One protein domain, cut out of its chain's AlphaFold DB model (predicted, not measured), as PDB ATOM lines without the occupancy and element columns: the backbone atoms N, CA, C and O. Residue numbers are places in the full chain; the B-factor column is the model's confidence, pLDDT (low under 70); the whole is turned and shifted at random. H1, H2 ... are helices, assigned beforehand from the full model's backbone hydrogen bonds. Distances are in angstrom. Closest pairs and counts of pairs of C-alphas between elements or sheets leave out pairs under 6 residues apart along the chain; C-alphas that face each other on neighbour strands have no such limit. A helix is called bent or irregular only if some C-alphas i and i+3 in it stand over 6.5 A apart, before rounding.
ATOM      1  N   THR A 117     126.562 130.880 111.822       62.41
ATOM      2  CA  THR A 117     125.636 130.367 110.796       62.41
ATOM      3  C   THR A 117     125.166 131.445 109.812       62.41
ATOM      4  O   THR A 117     124.813 131.116 108.681       62.41
ATOM      5  N   ALA A 118     125.191 132.729 110.193       64.25
ATOM      6  CA  ALA A 118     124.698 133.826 109.350       64.25
ATOM      7  C   ALA A 118     125.649 134.146 108.184       64.25
ATOM      8  O   ALA A 118     125.210 134.285 107.044       64.25
ATOM      9  N   ALA A 119     126.957 134.174 108.445       69.38
ATOM     10  CA  ALA A 119     127.977 134.478 107.442       69.38
ATOM     11  C   ALA A 119     127.993 133.520 106.224       69.38
ATOM     12  O   ALA A 119     127.955 134.009 105.090       69.38
ATOM     13  N   PRO A 120     128.015 132.176 106.384       73.62
ATOM     14  CA  PRO A 120     127.963 131.275 105.233       73.62
ATOM     15  C   PRO A 120     126.615 131.354 104.509       73.62
ATOM     16  O   PRO A 120     126.570 131.219 103.287       73.62
ATOM     17  N   PHE A 121     125.524 131.618 105.231       74.69
ATOM     18  CA  PHE A 121     124.194 131.723 104.643       74.69
ATOM     19  C   PHE A 121     124.037 132.991 103.791       74.69
ATOM     20  O   PHE A 121     123.603 132.897 102.647       74.69
ATOM     21  N   ALA A 122     124.494 134.149 104.277       74.56
ATOM     22  CA  ALA A 122     124.526 135.394 103.507       74.56
ATOM     23  C   ALA A 122     125.339 135.245 102.210       74.56
ATOM     24  O   ALA A 122     124.928 135.706 101.144       74.56
ATOM     25  N   TRP A 123     126.473 134.539 102.279       80.06
ATOM     26  CA  TRP A 123     127.299 134.262 101.106       80.06
ATOM     27  C   TRP A 123     126.578 133.378 100.074       80.06
ATOM     28  O   TRP A 123     126.589 133.705  98.886       80.06
ATOM     29  N   ILE A 124     125.904 132.309 100.518       81.19
ATOM     30  CA  ILE A 124     125.103 131.428  99.647       81.19
ATOM     31  C   ILE A 124     123.965 132.208  98.989       81.19
ATOM     32  O   ILE A 124     123.789 132.131  97.776       81.19
ATOM     33  N   VAL A 125     123.207 132.976  99.773       81.69
ATOM     34  CA  VAL A 125     122.072 133.751  99.264       81.69
ATOM     35  C   VAL A 125     122.561 134.772  98.238       81.69
ATOM     36  O   VAL A 125     122.056 134.801  97.119       81.69
ATOM     37  N   SER A 126     123.615 135.530  98.542       80.88
ATOM     38  CA  SER A 126     124.207 136.479  97.593       80.88
ATOM     39  C   SER A 126     124.682 135.811  96.295       80.88
ATOM     40  O   SER A 126     124.471 136.343  95.201       80.88
ATOM     41  N   PHE A 127     125.274 134.615  96.391       83.31
ATOM     42  CA  PHE A 127     125.662 133.834  95.219       83.31
ATOM     43  C   PHE A 127     124.451 133.447  94.364       83.31
ATOM     44  O   PHE A 127     124.493 133.611  93.145       83.31
ATOM     45  N   ILE A 128     123.356 132.998  94.985       84.25
ATOM     46  CA  ILE A 128     122.119 132.654  94.276       84.25
ATOM     47  C   ILE A 128     121.530 133.888  93.583       84.25
ATOM     48  O   ILE A 128     121.208 133.813  92.402       84.25
ATOM     49  N   TYR A 129     121.453 135.035  94.264       84.56
ATOM     50  CA  TYR A 129     120.948 136.277  93.665       84.56
ATOM     51  C   TYR A 129     121.783 136.725  92.464       84.56
ATOM     52  O   TYR A 129     121.223 137.074  91.425       84.56
ATOM     53  N   ARG A 130     123.117 136.644  92.550       86.69
ATOM     54  CA  ARG A 130     123.988 136.913  91.396       86.69
ATOM     55  C   ARG A 130     123.781 135.913  90.266       86.69
ATOM     56  O   ARG A 130     123.732 136.324  89.112       86.69
ATOM     57  N   ALA A 131     123.653 134.624  90.573       86.38
ATOM     58  CA  ALA A 131     123.412 133.602  89.561       86.38
ATOM     59  C   ALA A 131     122.080 133.842  88.833       86.38
ATOM     60  O   ALA A 131     122.047 133.811  87.606       86.38
ATOM     61  N   ILE A 132     121.010 134.156  89.571       86.75
ATOM     62  CA  ILE A 132     119.699 134.505  89.009       86.75
ATOM     63  C   ILE A 132     119.801 135.767  88.151       86.75
ATOM     64  O   ILE A 132     119.275 135.775  87.043       86.75
ATOM     65  N   ALA A 133     120.509 136.801  88.616       87.25
ATOM     66  CA  ALA A 133     120.691 138.028  87.848       87.25
ATOM     67  C   ALA A 133     121.411 137.764  86.515       87.25
ATOM     68  O   ALA A 133     120.952 138.197  85.460       87.25
ATOM     69  N   VAL A 134     122.500 136.988  86.534       89.56
ATOM     70  CA  VAL A 134     123.242 136.626  85.316       89.56
ATOM     71  C   VAL A 134     122.382 135.777  84.379       89.56
ATOM     72  O   VAL A 134     122.256 136.113  83.202       89.56
ATOM     73  N   LEU A 135     121.733 134.722  84.880       88.88
ATOM     74  CA  LEU A 135     120.835 133.888  84.072       88.88
ATOM     75  C   LEU A 135     119.691 134.707  83.469       88.88
ATOM     76  O   LEU A 135     119.346 134.526  82.305       88.88
ATOM     77  N   GLY A 136     119.150 135.645  84.241       88.56
ATOM     78  CA  GLY A 136     118.127 136.577  83.804       88.56
ATOM     79  C   GLY A 136     118.596 137.479  82.668       88.56
ATOM     80  O   GLY A 136     117.907 137.581  81.658       88.56
ATOM     81  N   THR A 137     119.789 138.071  82.777       88.62
ATOM     82  CA  THR A 137     120.353 138.892  81.689       88.62
ATOM     83  C   THR A 137     120.570 138.087  80.409       88.62
ATOM     84  O   THR A 137     120.200 138.549  79.332       88.62
ATOM     85  N   VAL A 138     121.091 136.861  80.513       92.31
ATOM     86  CA  VAL A 138     121.271 135.972  79.355       92.31
ATOM     87  C   VAL A 138     119.919 135.607  78.737       92.31
ATOM     88  O   VAL A 138     119.782 135.621  77.514       92.31
ATOM     89  N   GLY A 139     118.912 135.328  79.567       90.50
ATOM     90  CA  GLY A 139     117.553 135.026  79.123       90.50
ATOM     91  C   GLY A 139     116.896 136.189  78.383       90.50
ATOM     92  O   GLY A 139     116.333 135.975  77.314       90.50
ATOM     93  N   ILE A 140     117.014 137.416  78.901       89.81
ATOM     94  CA  ILE A 140     116.484 138.623  78.245       89.81
ATOM     95  C   ILE A 140     117.133 138.806  76.869       89.81
ATOM     96  O   ILE A 140     116.421 138.922  75.877       89.81
ATOM     97  N   VAL A 141     118.464 138.719  76.781       89.94
ATOM     98  CA  VAL A 141     119.176 138.849  75.498       89.94
ATOM     99  C   VAL A 141     118.740 137.770  74.501       89.94
ATOM    100  O   VAL A 141     118.548 138.061  73.321       89.94
ATOM    101  N   ALA A 142     118.553 136.527  74.951       91.25
ATOM    102  CA  ALA A 142     118.069 135.450  74.091       91.25
ATOM    103  C   ALA A 142     116.642 135.715  73.575       91.25
ATOM    104  O   ALA A 142     116.368 135.507  72.392       91.25
ATOM    105  N   LEU A 143     115.752 136.214  74.439       88.81
ATOM    106  CA  LEU A 143     114.391 136.597  74.060       88.81
ATOM    107  C   LEU A 143     114.385 137.756  73.059       88.81
ATOM    108  O   LEU A 143     113.663 137.687  72.065       88.81
ATOM    109  N   ASP A 144     115.226 138.770  73.260       86.38
ATOM    110  CA  ASP A 144     115.340 139.910  72.346       86.38
ATOM    111  C   ASP A 144     115.815 139.466  70.946       86.38
ATOM    112  O   ASP A 144     115.316 139.954  69.927       86.38
ATOM    113  N   VAL A 145     116.726 138.487  70.858       90.69
ATOM    114  CA  VAL A 145     117.179 137.925  69.570       90.69
ATOM    115  C   VAL A 145     116.043 137.219  68.826       90.69
ATOM    116  O   VAL A 145     115.891 137.419  67.615       90.69
ATOM    117  N   GLU A 146     115.237 136.407  69.512       89.75
ATOM    118  CA  GLU A 146     114.070 135.762  68.892       89.75
ATOM    119  C   GLU A 146     113.005 136.792  68.499       89.75
ATOM    120  O   GLU A 146     112.414 136.712  67.418       89.75
ATOM    121  N   PHE A 147     112.820 137.827  69.316       87.94
ATOM    122  CA  PHE A 147     111.879 138.905  69.051       87.94
ATOM    123  C   PHE A 147     112.193 139.662  67.750       87.94
ATOM    124  O   PHE A 147     111.303 139.893  66.927       87.94
ATOM    125  N   VAL A 148     113.469 139.970  67.493       86.81
ATOM    126  CA  VAL A 148     113.895 140.612  66.236       86.81
ATOM    127  C   VAL A 148     113.569 139.744  65.013       86.81
ATOM    128  O   VAL A 148     113.212 140.279  63.958       86.81
ATOM    129  N   LYS A 149     113.645 138.409  65.124       88.81
ATOM    130  CA  LYS A 149     113.249 137.506  64.028       88.81
ATOM    131  C   LYS A 149     111.744 137.571  63.770       88.81
ATOM    132  O   LYS A 149     111.342 137.657  62.610       88.81
ATOM    133  N   ILE A 150     110.931 137.590  64.828       85.94
ATOM    134  CA  ILE A 150     109.467 137.688  64.728       85.94
ATOM    135  C   ILE A 150     109.059 138.989  64.027       85.94
ATOM    136  O   ILE A 150     108.227 138.958  63.121       85.94
ATOM    137  N   ILE A 151     109.687 140.122  64.368       84.75
ATOM    138  CA  ILE A 151     109.412 141.403  63.698       84.75
ATOM    139  C   ILE A 151     109.698 141.305  62.197       84.75
ATOM    140  O   ILE A 151     108.871 141.727  61.390       84.75
ATOM    141  N   LYS A 152     110.841 140.730  61.802       84.06
ATOM    142  CA  LYS A 152     111.198 140.593  60.381       84.06
ATOM    143  C   LYS A 152     110.163 139.775  59.609       84.06
ATOM    144  O   LYS A 152     109.790 140.172  58.510       84.06
ATOM    145  N   ILE A 153     109.677 138.676  60.187       83.25
ATOM    146  CA  ILE A 153     108.646 137.832  59.565       83.25
ATOM    147  C   ILE A 153     107.332 138.610  59.425       83.25
ATOM    148  O   ILE A 153     106.762 138.658  58.338       83.25
ATOM    149  N   ASN A 154     106.892 139.285  60.490       80.44
ATOM    150  CA  ASN A 154     105.624 140.018  60.495       80.44
ATOM    151  C   ASN A 154     105.613 141.212  59.530       80.44
ATOM    152  O   ASN A 154     104.588 141.485  58.905       80.44
ATOM    153  N   VAL A 155     106.747 141.903  59.373       78.19
ATOM    154  CA  VAL A 155     106.899 142.994  58.396       78.19
ATOM    155  C   VAL A 155     106.821 142.462  56.963       78.19
ATOM    156  O   VAL A 155     106.171 143.075  56.121       78.19
ATOM    157  N   VAL A 156     107.426 141.303  56.682       79.88
ATOM    158  CA  VAL A 156     107.361 140.660  55.356       79.88
ATOM    159  C   VAL A 156     105.947 140.160  55.034       79.88
ATOM    160  O   VAL A 156     105.540 140.180  53.876       79.88
ATOM    161  N   GLN A 157     105.175 139.754  56.045       80.62
ATOM    162  CA  GLN A 157     103.805 139.254  55.887       80.62
ATOM    163  C   GLN A 157     102.735 140.352  55.736       80.62
ATOM    164  O   GLN A 157     101.564 140.028  55.547       80.62
ATOM    165  N   GLY A 158     103.107 141.636  55.791       78.12
ATOM    166  CA  GLY A 158     102.179 142.745  55.534       78.12
ATOM    167  C   GLY A 158     101.127 142.968  56.627       78.12
ATOM    168  O   GLY A 158     100.071 143.538  56.351       78.12
ATOM    169  N   LEU A 159     101.395 142.530  57.863       78.19
ATOM    170  CA  LEU A 159     100.547 142.831  59.022       78.19
ATOM    171  C   LEU A 159     100.387 144.354  59.211       78.19
ATOM    172  O   LEU A 159     101.300 145.119  58.881       78.19
ATOM    173  N   PRO A 160      99.250 144.820  59.769       84.75
ATOM    174  CA  PRO A 160      99.003 146.241  59.954       84.75
ATOM    175  C   PRO A 160     100.089 146.852  60.840       84.75
ATOM    176  O   PRO A 160     100.298 146.432  61.980       84.75
ATOM    177  N   VAL A 161     100.751 147.884  60.312       83.25
ATOM    178  CA  VAL A 161     101.903 148.554  60.937       83.25
ATOM    179  C   VAL A 161     101.598 148.987  62.376       83.25
ATOM    180  O   VAL A 161     102.432 148.830  63.263       83.25
ATOM    181  N   ILE A 162     100.371 149.449  62.630       87.31
ATOM    182  CA  ILE A 162      99.905 149.878  63.957       87.31
ATOM    183  C   ILE A 162      99.988 148.739  64.984       87.31
ATOM    184  O   ILE A 162     100.459 148.956  66.099       87.31
ATOM    185  N   GLY A 163      99.584 147.520  64.615       85.44
ATOM    186  CA  GLY A 163      99.616 146.371  65.524       85.44
ATOM    187  C   GLY A 163     101.042 145.968  65.899       85.44
ATOM    188  O   GLY A 163     101.323 145.686  67.062       85.44
ATOM    189  N   VAL A 164     101.963 146.020  64.931       86.19
ATOM    190  CA  VAL A 164     103.385 145.732  65.167       86.19
ATOM    191  C   VAL A 164     104.001 146.770  66.107       86.19
ATOM    192  O   VAL A 164     104.713 146.396  67.034       86.19
ATOM    193  N   ILE A 165     103.686 148.059  65.931       87.69
ATOM    194  CA  ILE A 165     104.187 149.133  66.805       87.69
ATOM    195  C   ILE A 165     103.725 148.929  68.253       87.69
ATOM    196  O   ILE A 165     104.548 148.985  69.166       87.69
ATOM    197  N   ILE A 166     102.435 148.654  68.476       90.69
ATOM    198  CA  ILE A 166     101.897 148.420  69.827       90.69
ATOM    199  C   ILE A 166     102.588 147.216  70.473       90.69
ATOM    200  O   ILE A 166     103.011 147.290  71.626       90.69
ATOM    201  N   PHE A 167     102.760 146.126  69.723       87.38
ATOM    202  CA  PHE A 167     103.433 144.929  70.218       87.38
ATOM    203  C   PHE A 167     104.891 145.203  70.621       87.38
ATOM    204  O   PHE A 167     105.323 144.769  71.687       87.38
ATOM    205  N   VAL A 168     105.629 145.986  69.826       89.81
ATOM    206  CA  VAL A 168     106.999 146.414  70.156       89.81
ATOM    207  C   VAL A 168     107.045 147.240  71.436       89.81
ATOM    208  O   VAL A 168     107.914 147.001  72.269       89.81
ATOM    209  N   ILE A 169     106.105 148.168  71.631       92.81
ATOM    210  CA  ILE A 169     106.040 148.988  72.848       92.81
ATOM    211  C   ILE A 169     105.799 148.112  74.082       92.81
ATOM    212  O   ILE A 169     106.485 148.271  75.091       92.81
ATOM    213  N   VAL A 170     104.857 147.167  74.002       92.69
ATOM    214  CA  VAL A 170     104.543 146.258  75.115       92.69
ATOM    215  C   VAL A 170     105.755 145.401  75.474       92.69
ATOM    216  O   VAL A 170     106.117 145.314  76.646       92.69
ATOM    217  N   VAL A 171     106.419 144.809  74.479       88.94
ATOM    218  CA  VAL A 171     107.613 143.988  74.722       88.94
ATOM    219  C   VAL A 171     108.758 144.829  75.281       88.94
ATOM    220  O   VAL A 171     109.370 144.422  76.263       88.94
ATOM    221  N   ALA A 172     108.989 146.035  74.757       90.19
ATOM    222  CA  ALA A 172     109.995 146.946  75.298       90.19
ATOM    223  C   ALA A 172     109.727 147.298  76.772       90.19
ATOM    224  O   ALA A 172     110.660 147.338  77.573       90.19
ATOM    225  N   PHE A 173     108.464 147.501  77.156       93.94
ATOM    226  CA  PHE A 173     108.087 147.785  78.542       93.94
ATOM    227  C   PHE A 173     108.327 146.586  79.474       93.94
ATOM    228  O   PHE A 173     108.816 146.752  80.596       93.94
ATOM    229  N   ILE A 174     108.035 145.369  79.005       90.31
ATOM    230  CA  ILE A 174     108.312 144.131  79.745       90.31
ATOM    231  C   ILE A 174     109.824 143.939  79.909       90.31
ATOM    232  O   ILE A 174     110.282 143.722  81.032       90.31
ATOM    233  N   SER A 175     110.607 144.083  78.834       90.31
ATOM    234  CA  SER A 175     112.072 143.980  78.885       90.31
ATOM    235  C   SER A 175     112.678 145.036  79.811       90.31
ATOM    236  O   SER A 175     113.559 144.721  80.609       90.31
ATOM    237  N   PHE A 176     112.163 146.270  79.785       92.00
ATOM    238  CA  PHE A 176     112.589 147.333  80.696       92.00
ATOM    239  C   PHE A 176     112.285 146.998  82.161       92.00
ATOM    240  O   PHE A 176     113.152 147.134  83.023       92.00
ATOM    241  N   THR A 177     111.081 146.502  82.449       91.00
ATOM    242  CA  THR A 177     110.698 146.087  83.806       91.00
ATOM    243  C   THR A 177     111.589 144.946  84.298       91.00
ATOM    244  O   THR A 177     112.118 145.010  85.407       91.00
ATOM    245  N   ALA A 178     111.827 143.937  83.455       89.12
ATOM    246  CA  ALA A 178     112.718 142.827  83.771       89.12
ATOM    247  C   ALA A 178     114.156 143.304  84.029       89.12
ATOM    248  O   ALA A 178     114.784 142.873  84.996       89.12
ATOM    249  N   PHE A 179     114.660 144.240  83.221       89.88
ATOM    250  CA  PHE A 179     115.971 144.857  83.417       89.88
ATOM    251  C   PHE A 179     116.069 145.587  84.765       89.88
ATOM    252  O   PHE A 179     117.021 145.366  85.514       89.88
ATOM    253  N   CYS A 180     115.060 146.386  85.128       91.88
ATOM    254  CA  CYS A 180     114.990 147.042  86.436       91.88
ATOM    255  C   CYS A 180     115.022 146.025  87.588       91.88
ATOM    256  O   CYS A 180     115.776 146.208  88.544       91.88
ATOM    257  N   CYS A 181     114.277 144.919  87.482       88.62
ATOM    258  CA  CYS A 181     114.331 143.841  88.471       88.62
ATOM    259  C   CYS A 181     115.746 143.252  88.607       88.62
ATOM    260  O   CYS A 181     116.193 143.011  89.727       88.62
ATOM    261  N   MET A 182     116.479 143.066  87.502       88.19
ATOM    262  CA  MET A 182     117.859 142.560  87.544       88.19
ATOM    263  C   MET A 182     118.805 143.510  88.283       88.19
ATOM    264  O   MET A 182     119.621 143.056  89.085       88.19
ATOM    265  N   VAL A 183     118.680 144.820  88.057       87.38
ATOM    266  CA  VAL A 183     119.488 145.831  88.760       87.38
ATOM    267  C   VAL A 183     119.194 145.813  90.260       87.38
ATOM    268  O   VAL A 183     120.125 145.835  91.068       87.38
ATOM    269  N   ILE A 184     117.918 145.699  90.644       90.06
ATOM    270  CA  ILE A 184     117.515 145.593  92.052       90.06
ATOM    271  C   ILE A 184     118.103 144.330  92.686       90.06
ATOM    272  O   ILE A 184     118.676 144.406  93.770       90.06
ATOM    273  N   PHE A 185     118.027 143.179  92.011       86.31
ATOM    274  CA  PHE A 185     118.610 141.937  92.523       86.31
ATOM    275  C   PHE A 185     120.130 141.997  92.645       86.31
ATOM    276  O   PHE A 185     120.691 141.447  93.593       86.31
ATOM    277  N   TRP A 186     120.802 142.689  91.725       87.31
ATOM    278  CA  TRP A 186     122.236 142.922  91.827       87.31
ATOM    279  C   TRP A 186     122.574 143.749  93.070       87.31
ATOM    280  O   TRP A 186     123.425 143.330  93.858       87.31
ATOM    281  N   GLY A 187     121.880 144.877  93.267       85.19
ATOM    282  CA  GLY A 187     122.044 145.744  94.436       85.19
ATOM    283  C   GLY A 187     121.776 144.999  95.743       85.19
ATOM    284  O   GLY A 187     122.640 144.954  96.617       85.19
ATOM    285  N   ALA A 188     120.648 144.288  95.814       83.94
ATOM    286  CA  ALA A 188     120.290 143.455  96.958       83.94
ATOM    287  C   ALA A 188     121.360 142.396  97.265       83.94
ATOM    288  O   ALA A 188     121.667 142.145  98.427       83.94
ATOM    289  N   SER A 189     121.991 141.801  96.241       82.81
ATOM    290  CA  SER A 189     123.058 140.812  96.452       82.81
ATOM    291  C   SER A 189     124.282 141.387  97.169       82.81
ATOM    292  O   SER A 189     124.962 140.652  97.891       82.81
ATOM    293  N   ASP A 190     124.587 142.666  96.947       82.56
ATOM    294  CA  ASP A 190     125.734 143.335  97.549       82.56
ATOM    295  C   ASP A 190     125.387 143.907  98.931       82.56
ATOM    296  O   ASP A 190     126.260 143.928  99.800       82.56
ATOM    297  N   ASP A 191     124.124 144.258  99.178       81.62
ATOM    298  CA  ASP A 191     123.650 144.675 100.502       81.62
ATOM    299  C   ASP A 191     123.497 143.487 101.470       81.62
ATOM    300  O   ASP A 191     123.939 143.584 102.612       81.62
ATOM    301  N   ILE A 192     123.070 142.305 100.998       78.75
ATOM    302  CA  ILE A 192     123.055 141.052 101.792       78.75
ATOM    303  C   ILE A 192     124.452 140.686 102.329       78.75
ATOM    304  O   ILE A 192     124.580 140.051 103.374       78.75
ATOM    305  N   LYS A 193     125.533 141.065 101.635       73.88
ATOM    306  CA  LYS A 193     126.900 140.822 102.138       73.88
ATOM    307  C   LYS A 193     127.277 141.751 103.287       73.88
ATOM    308  O   LYS A 193     128.138 141.382 104.083       73.88
ATOM    309  N   LYS A 194     126.703 142.955 103.316       78.88
ATOM    310  CA  LYS A 194     126.987 143.979 104.327       78.88
ATOM    311  C   LYS A 194     126.138 143.764 105.574       78.88
ATOM    312  O   LYS A 194     126.645 143.916 106.679       78.88
ATOM    313  N   GLU A 195     124.884 143.363 105.399       70.19
ATOM    314  CA  GLU A 195     123.937 143.135 106.487       70.19
ATOM    315  C   GLU A 195     123.821 141.632 106.785       70.19
ATOM    316  O   GLU A 195     123.071 140.898 106.146       70.19
ATOM    317  N   GLN A 196     124.574 141.150 107.781       67.00
ATOM    318  CA  GLN A 196     124.473 139.769 108.285       67.00
ATOM    319  C   GLN A 196     123.344 139.595 109.323       67.00
ATOM    320  O   GLN A 196     123.463 138.778 110.239       67.00
ATOM    321  N   ASP A 197     122.248 140.352 109.206       77.56
ATOM    322  CA  ASP A 197     121.106 140.212 110.112       77.56
ATOM    323  C   ASP A 197     120.342 138.916 109.806       77.56
ATOM    324  O   ASP A 197     119.799 138.702 108.717       77.56
ATOM    325  N   LYS A 198     120.273 138.037 110.804       71.31
ATOM    326  CA  LYS A 198     119.577 136.753 110.731       71.31
ATOM    327  C   LYS A 198     118.105 136.900 110.325       71.31
ATOM    328  O   LYS A 198     117.609 136.058 109.576       71.31
ATOM    329  N   ASN A 199     117.408 137.934 110.798       79.00
ATOM    330  CA  ASN A 199     115.991 138.147 110.494       79.00
ATOM    331  C   ASN A 199     115.787 138.508 109.021       79.00
ATOM    332  O   ASN A 199     114.890 137.973 108.365       79.00
ATOM    333  N   TYR A 200     116.663 139.361 108.490       80.12
ATOM    334  CA  TYR A 200     116.642 139.755 107.088       80.12
ATOM    335  C   TYR A 200     116.880 138.554 106.168       80.12
ATOM    336  O   TYR A 200     116.058 138.277 105.292       80.12
ATOM    337  N   ILE A 201     117.935 137.767 106.414       76.69
ATOM    338  CA  ILE A 201     118.251 136.630 105.538       76.69
ATOM    339  C   ILE A 201     117.155 135.549 105.613       76.69
ATOM    340  O   ILE A 201     116.821 134.933 104.601       76.69
ATOM    341  N   MET A 202     116.531 135.344 106.782       78.62
ATOM    342  CA  MET A 202     115.414 134.402 106.924       78.62
ATOM    343  C   MET A 202     114.162 134.856 106.150       78.62
ATOM    344  O   MET A 202     113.502 134.034 105.511       78.62
ATOM    345  N   SER A 203     113.858 136.159 106.161       85.00
ATOM    346  CA  SER A 203     112.758 136.746 105.380       85.00
ATOM    347  C   SER A 203     112.980 136.574 103.873       85.00
ATOM    348  O   SER A 203     112.108 136.079 103.155       85.00
ATOM    349  N   VAL A 204     114.192 136.883 103.403       81.31
ATOM    350  CA  VAL A 204     114.599 136.722 101.999       81.31
ATOM    351  C   VAL A 204     114.493 135.261 101.553       81.31
ATOM    352  O   VAL A 204     113.931 134.966 100.496       81.31
ATOM    353  N   PHE A 205     114.964 134.329 102.383       82.75
ATOM    354  CA  PHE A 205     114.871 132.900 102.097       82.75
ATOM    355  C   PHE A 205     113.418 132.413 102.009       82.75
ATOM    356  O   PHE A 205     113.076 131.664 101.094       82.75
ATOM    357  N   SER A 206     112.543 132.874 102.908       87.38
ATOM    358  CA  SER A 206     111.107 132.572 102.854       87.38
ATOM    359  C   SER A 206     110.477 133.044 101.536       87.38
ATOM    360  O   SER A 206     109.767 132.283 100.872       87.38
ATOM    361  N   GLY A 207     110.818 134.260 101.097       85.94
ATOM    362  CA  GLY A 207     110.382 134.797  99.807       85.94
ATOM    363  C   GLY A 207     110.831 133.933  98.626       85.94
ATOM    364  O   GLY A 207     110.019 133.574  97.774       85.94
ATOM    365  N   MET A 208     112.101 133.519  98.604       83.69
ATOM    366  CA  MET A 208     112.630 132.637  97.556       83.69
ATOM    367  C   MET A 208     111.914 131.280  97.509       83.69
ATOM    368  O   MET A 208     111.585 130.797  96.424       83.69
ATOM    369  N   MET A 209     111.645 130.672  98.667       88.31
ATOM    370  CA  MET A 209     110.948 129.382  98.745       88.31
ATOM    371  C   MET A 209     109.497 129.488  98.263       88.31
ATOM    372  O   MET A 209     109.014 128.584  97.582       88.31
ATOM    373  N   SER A 210     108.820 130.607  98.540       92.69
ATOM    374  CA  SER A 210     107.475 130.882  98.018       92.69
ATOM    375  C   SER A 210     107.458 130.969  96.486       92.69
ATOM    376  O   SER A 210     106.618 130.341  95.838       92.69
ATOM    377  N   VAL A 211     108.433 131.659  95.886       85.19
ATOM    378  CA  VAL A 211     108.566 131.745  94.420       85.19
ATOM    379  C   VAL A 211     108.890 130.379  93.811       85.19
ATOM    380  O   VAL A 211     108.296 129.998  92.803       85.19
ATOM    381  N   ALA A 212     109.786 129.605  94.428       87.12
ATOM    382  CA  ALA A 212     110.097 128.253  93.973       87.12
ATOM    383  C   ALA A 212     108.852 127.349  93.995       87.12
ATOM    384  O   ALA A 212     108.590 126.638  93.025       87.12
ATOM    385  N   ALA A 213     108.044 127.426  95.057       92.88
ATOM    386  CA  ALA A 213     106.783 126.698  95.153       92.88
ATOM    387  C   ALA A 213     105.790 127.111  94.052       92.88
ATOM    388  O   ALA A 213     105.152 126.245  93.453       92.88
ATOM    389  N   LEU A 214     105.706 128.405  93.728       91.50
ATOM    390  CA  LEU A 214     104.870 128.905  92.634       91.50
ATOM    391  C   LEU A 214     105.307 128.344  91.270       91.50
ATOM    392  O   LEU A 214     104.465 127.896  90.494       91.50
ATOM    393  N   ILE A 215     106.613 128.315  90.987       86.94
ATOM    394  CA  ILE A 215     107.152 127.740  89.740       86.94
ATOM    395  C   ILE A 215     106.798 126.252  89.637       86.94
ATOM    396  O   ILE A 215     106.336 125.796  88.590       86.94
ATOM    397  N   VAL A 216     106.971 125.498  90.727       92.38
ATOM    398  CA  VAL A 216     106.616 124.071  90.784       92.38
ATOM    399  C   VAL A 216     105.116 123.869  90.562       92.38
ATOM    400  O   VAL A 216     104.733 122.974  89.810       92.38
ATOM    401  N   ALA A 217     104.270 124.717  91.149       94.56
ATOM    402  CA  ALA A 217     102.825 124.664  90.954       94.56
ATOM    403  C   ALA A 217     102.430 124.907  89.487       94.56
ATOM    404  O   ALA A 217     101.631 124.148  88.939       94.56
ATOM    405  N   ILE A 218     103.027 125.903  88.819       90.06
ATOM    406  CA  ILE A 218     102.785 126.171  87.390       90.06
ATOM    407  C   ILE A 218     103.239 124.984  86.533       90.06
ATOM    408  O   ILE A 218     102.502 124.542  85.649       90.06
ATOM    409  N   ALA A 219     104.423 124.429  86.806       91.06
ATOM    410  CA  ALA A 219     104.942 123.276  86.073       91.06
ATOM    411  C   ALA A 219     104.047 122.037  86.236       91.06
ATOM    412  O   ALA A 219     103.791 121.331  85.260       91.06
ATOM    413  N   ALA A 220     103.541 121.791  87.449       94.19
ATOM    414  CA  ALA A 220     102.586 120.721  87.707       94.19
ATOM    415  C   ALA A 220     101.282 120.938  86.925       94.19
ATOM    416  O   ALA A 220     100.799 120.010  86.287       94.19
ATOM    417  N   LEU A 221     100.757 122.166  86.897       91.44
ATOM    418  CA  LEU A 221      99.510 122.497  86.202       91.44
ATOM    419  C   LEU A 221      99.623 122.297  84.681       91.44
ATOM    420  O   LEU A 221      98.707 121.759  84.065       91.44
ATOM    421  N   VAL A 222     100.762 122.651  84.076       92.75
ATOM    422  CA  VAL A 222     101.013 122.417  82.641       92.75
ATOM    423  C   VAL A 222     101.103 120.924  82.318       92.75
ATOM    424  O   VAL A 222     100.662 120.515  81.253       92.75
ATOM    425  N   LYS A 223     101.634 120.102  83.230       82.12
ATOM    426  CA  LYS A 223     101.793 118.650  83.030       82.12
ATOM    427  C   LYS A 223     100.500 117.846  83.204       82.12
ATOM    428  O   LYS A 223     100.474 116.669  82.863       82.12
ATOM    429  N   VAL A 224      99.477 118.454  83.803       77.81
ATOM    430  CA  VAL A 224      98.152 117.850  84.020       77.81
ATOM    431  C   VAL A 224      97.228 118.055  82.807       77.81
ATOM    432  O   VAL A 224      96.184 117.413  82.729       77.81
ATOM    433  N   LYS A 225      97.619 118.903  81.847       51.19
ATOM    434  CA  LYS A 225      96.987 119.020  80.525       51.19
ATOM    435  C   LYS A 225      97.611 118.055  79.525       51.19
ATOM    436  O   LYS A 225      96.837 117.558  78.680       51.19
TER     437      LYS A 225
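This is residues 117 to 225 of the 225 residues of an uncharacterized protein of Clostridiales bacterium (UniProt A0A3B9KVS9). The model is a long helical hairpin, H1 and H2 side by side and running opposite ways, with a third helix, H3, that starts at the hairpin's open end and slants away from it as an arm, making a V with the hairpin. Residues 209 to 225, of which 209 to 223 belong to H3, stick out free of the rest. The printed part has 109 residues with three named helices, in the order H1, H2, H3, and no named strand; the class is all helix. The whole is loose, with a radius of gyration of the C-alphas of 18.9 A, and its outline is flat, spanning 61 by 36 by 18 A.

H1 is residues 118 to 156, 39 residues and the longest helix; it begins at C-alpha 118 at (124.698, 133.826, 109.350) and measures 57.1 A from first to last C-alpha. H2 is residues 161 to 194 and measures 50.3 A; its first C-alpha, 161, is at (101.903, 148.554, 60.937). H3 is residues 198 to 223, measures 37.6 A and ends at C-alpha 223 at (101.793, 118.650, 83.030). No helix is bent or irregular.

H1 and H2 form a helical hairpin. They touch, with 29 pairs of C-alphas within 8 A, and their closest C-alphas, those of Ser 126 and Ser 189, are 4.6 A apart. Their lines stand at a shallow tilt of 13 degrees, opposite ways. H3 touches H1 with residues 198 to 205 alone, and H1 touches H3 with residues 118 to 125 alone; the closest C-alphas, those of Ala 118 and Lys 198, are 6.1 A apart. H1 and H3 run the same way at a steep tilt of 40 degrees. H2 and H3 are close but not clearly touching, with the C-alphas of Ile 192 and Ile 201 closest at 7.5 A. They run opposite ways at a steep tilt of 37 degrees, only just past shallow. In H1 and H3 every O i to N i+4 pair is within hydrogen-bond range; in H2 it is 28 of 30.

The two C-alphas farthest apart, those of Thr 117 and Gly 158, are 61.3 A apart. The printed part has no cut and ends at residue 225, the chain's last residue. Both links, H1 to H2 with 4 residues and H2 to H3 with 3 residues, are tight. Residues 156 to 163, of which 161 to 163 belong to H2, also stand free. Without the stretches that stand free, the body has 84 residues and spans 57 by 19 by 18 A. The mean pLDDT of the printed part is 84.6; residues 117 to 119, 196 and 225 are under 70.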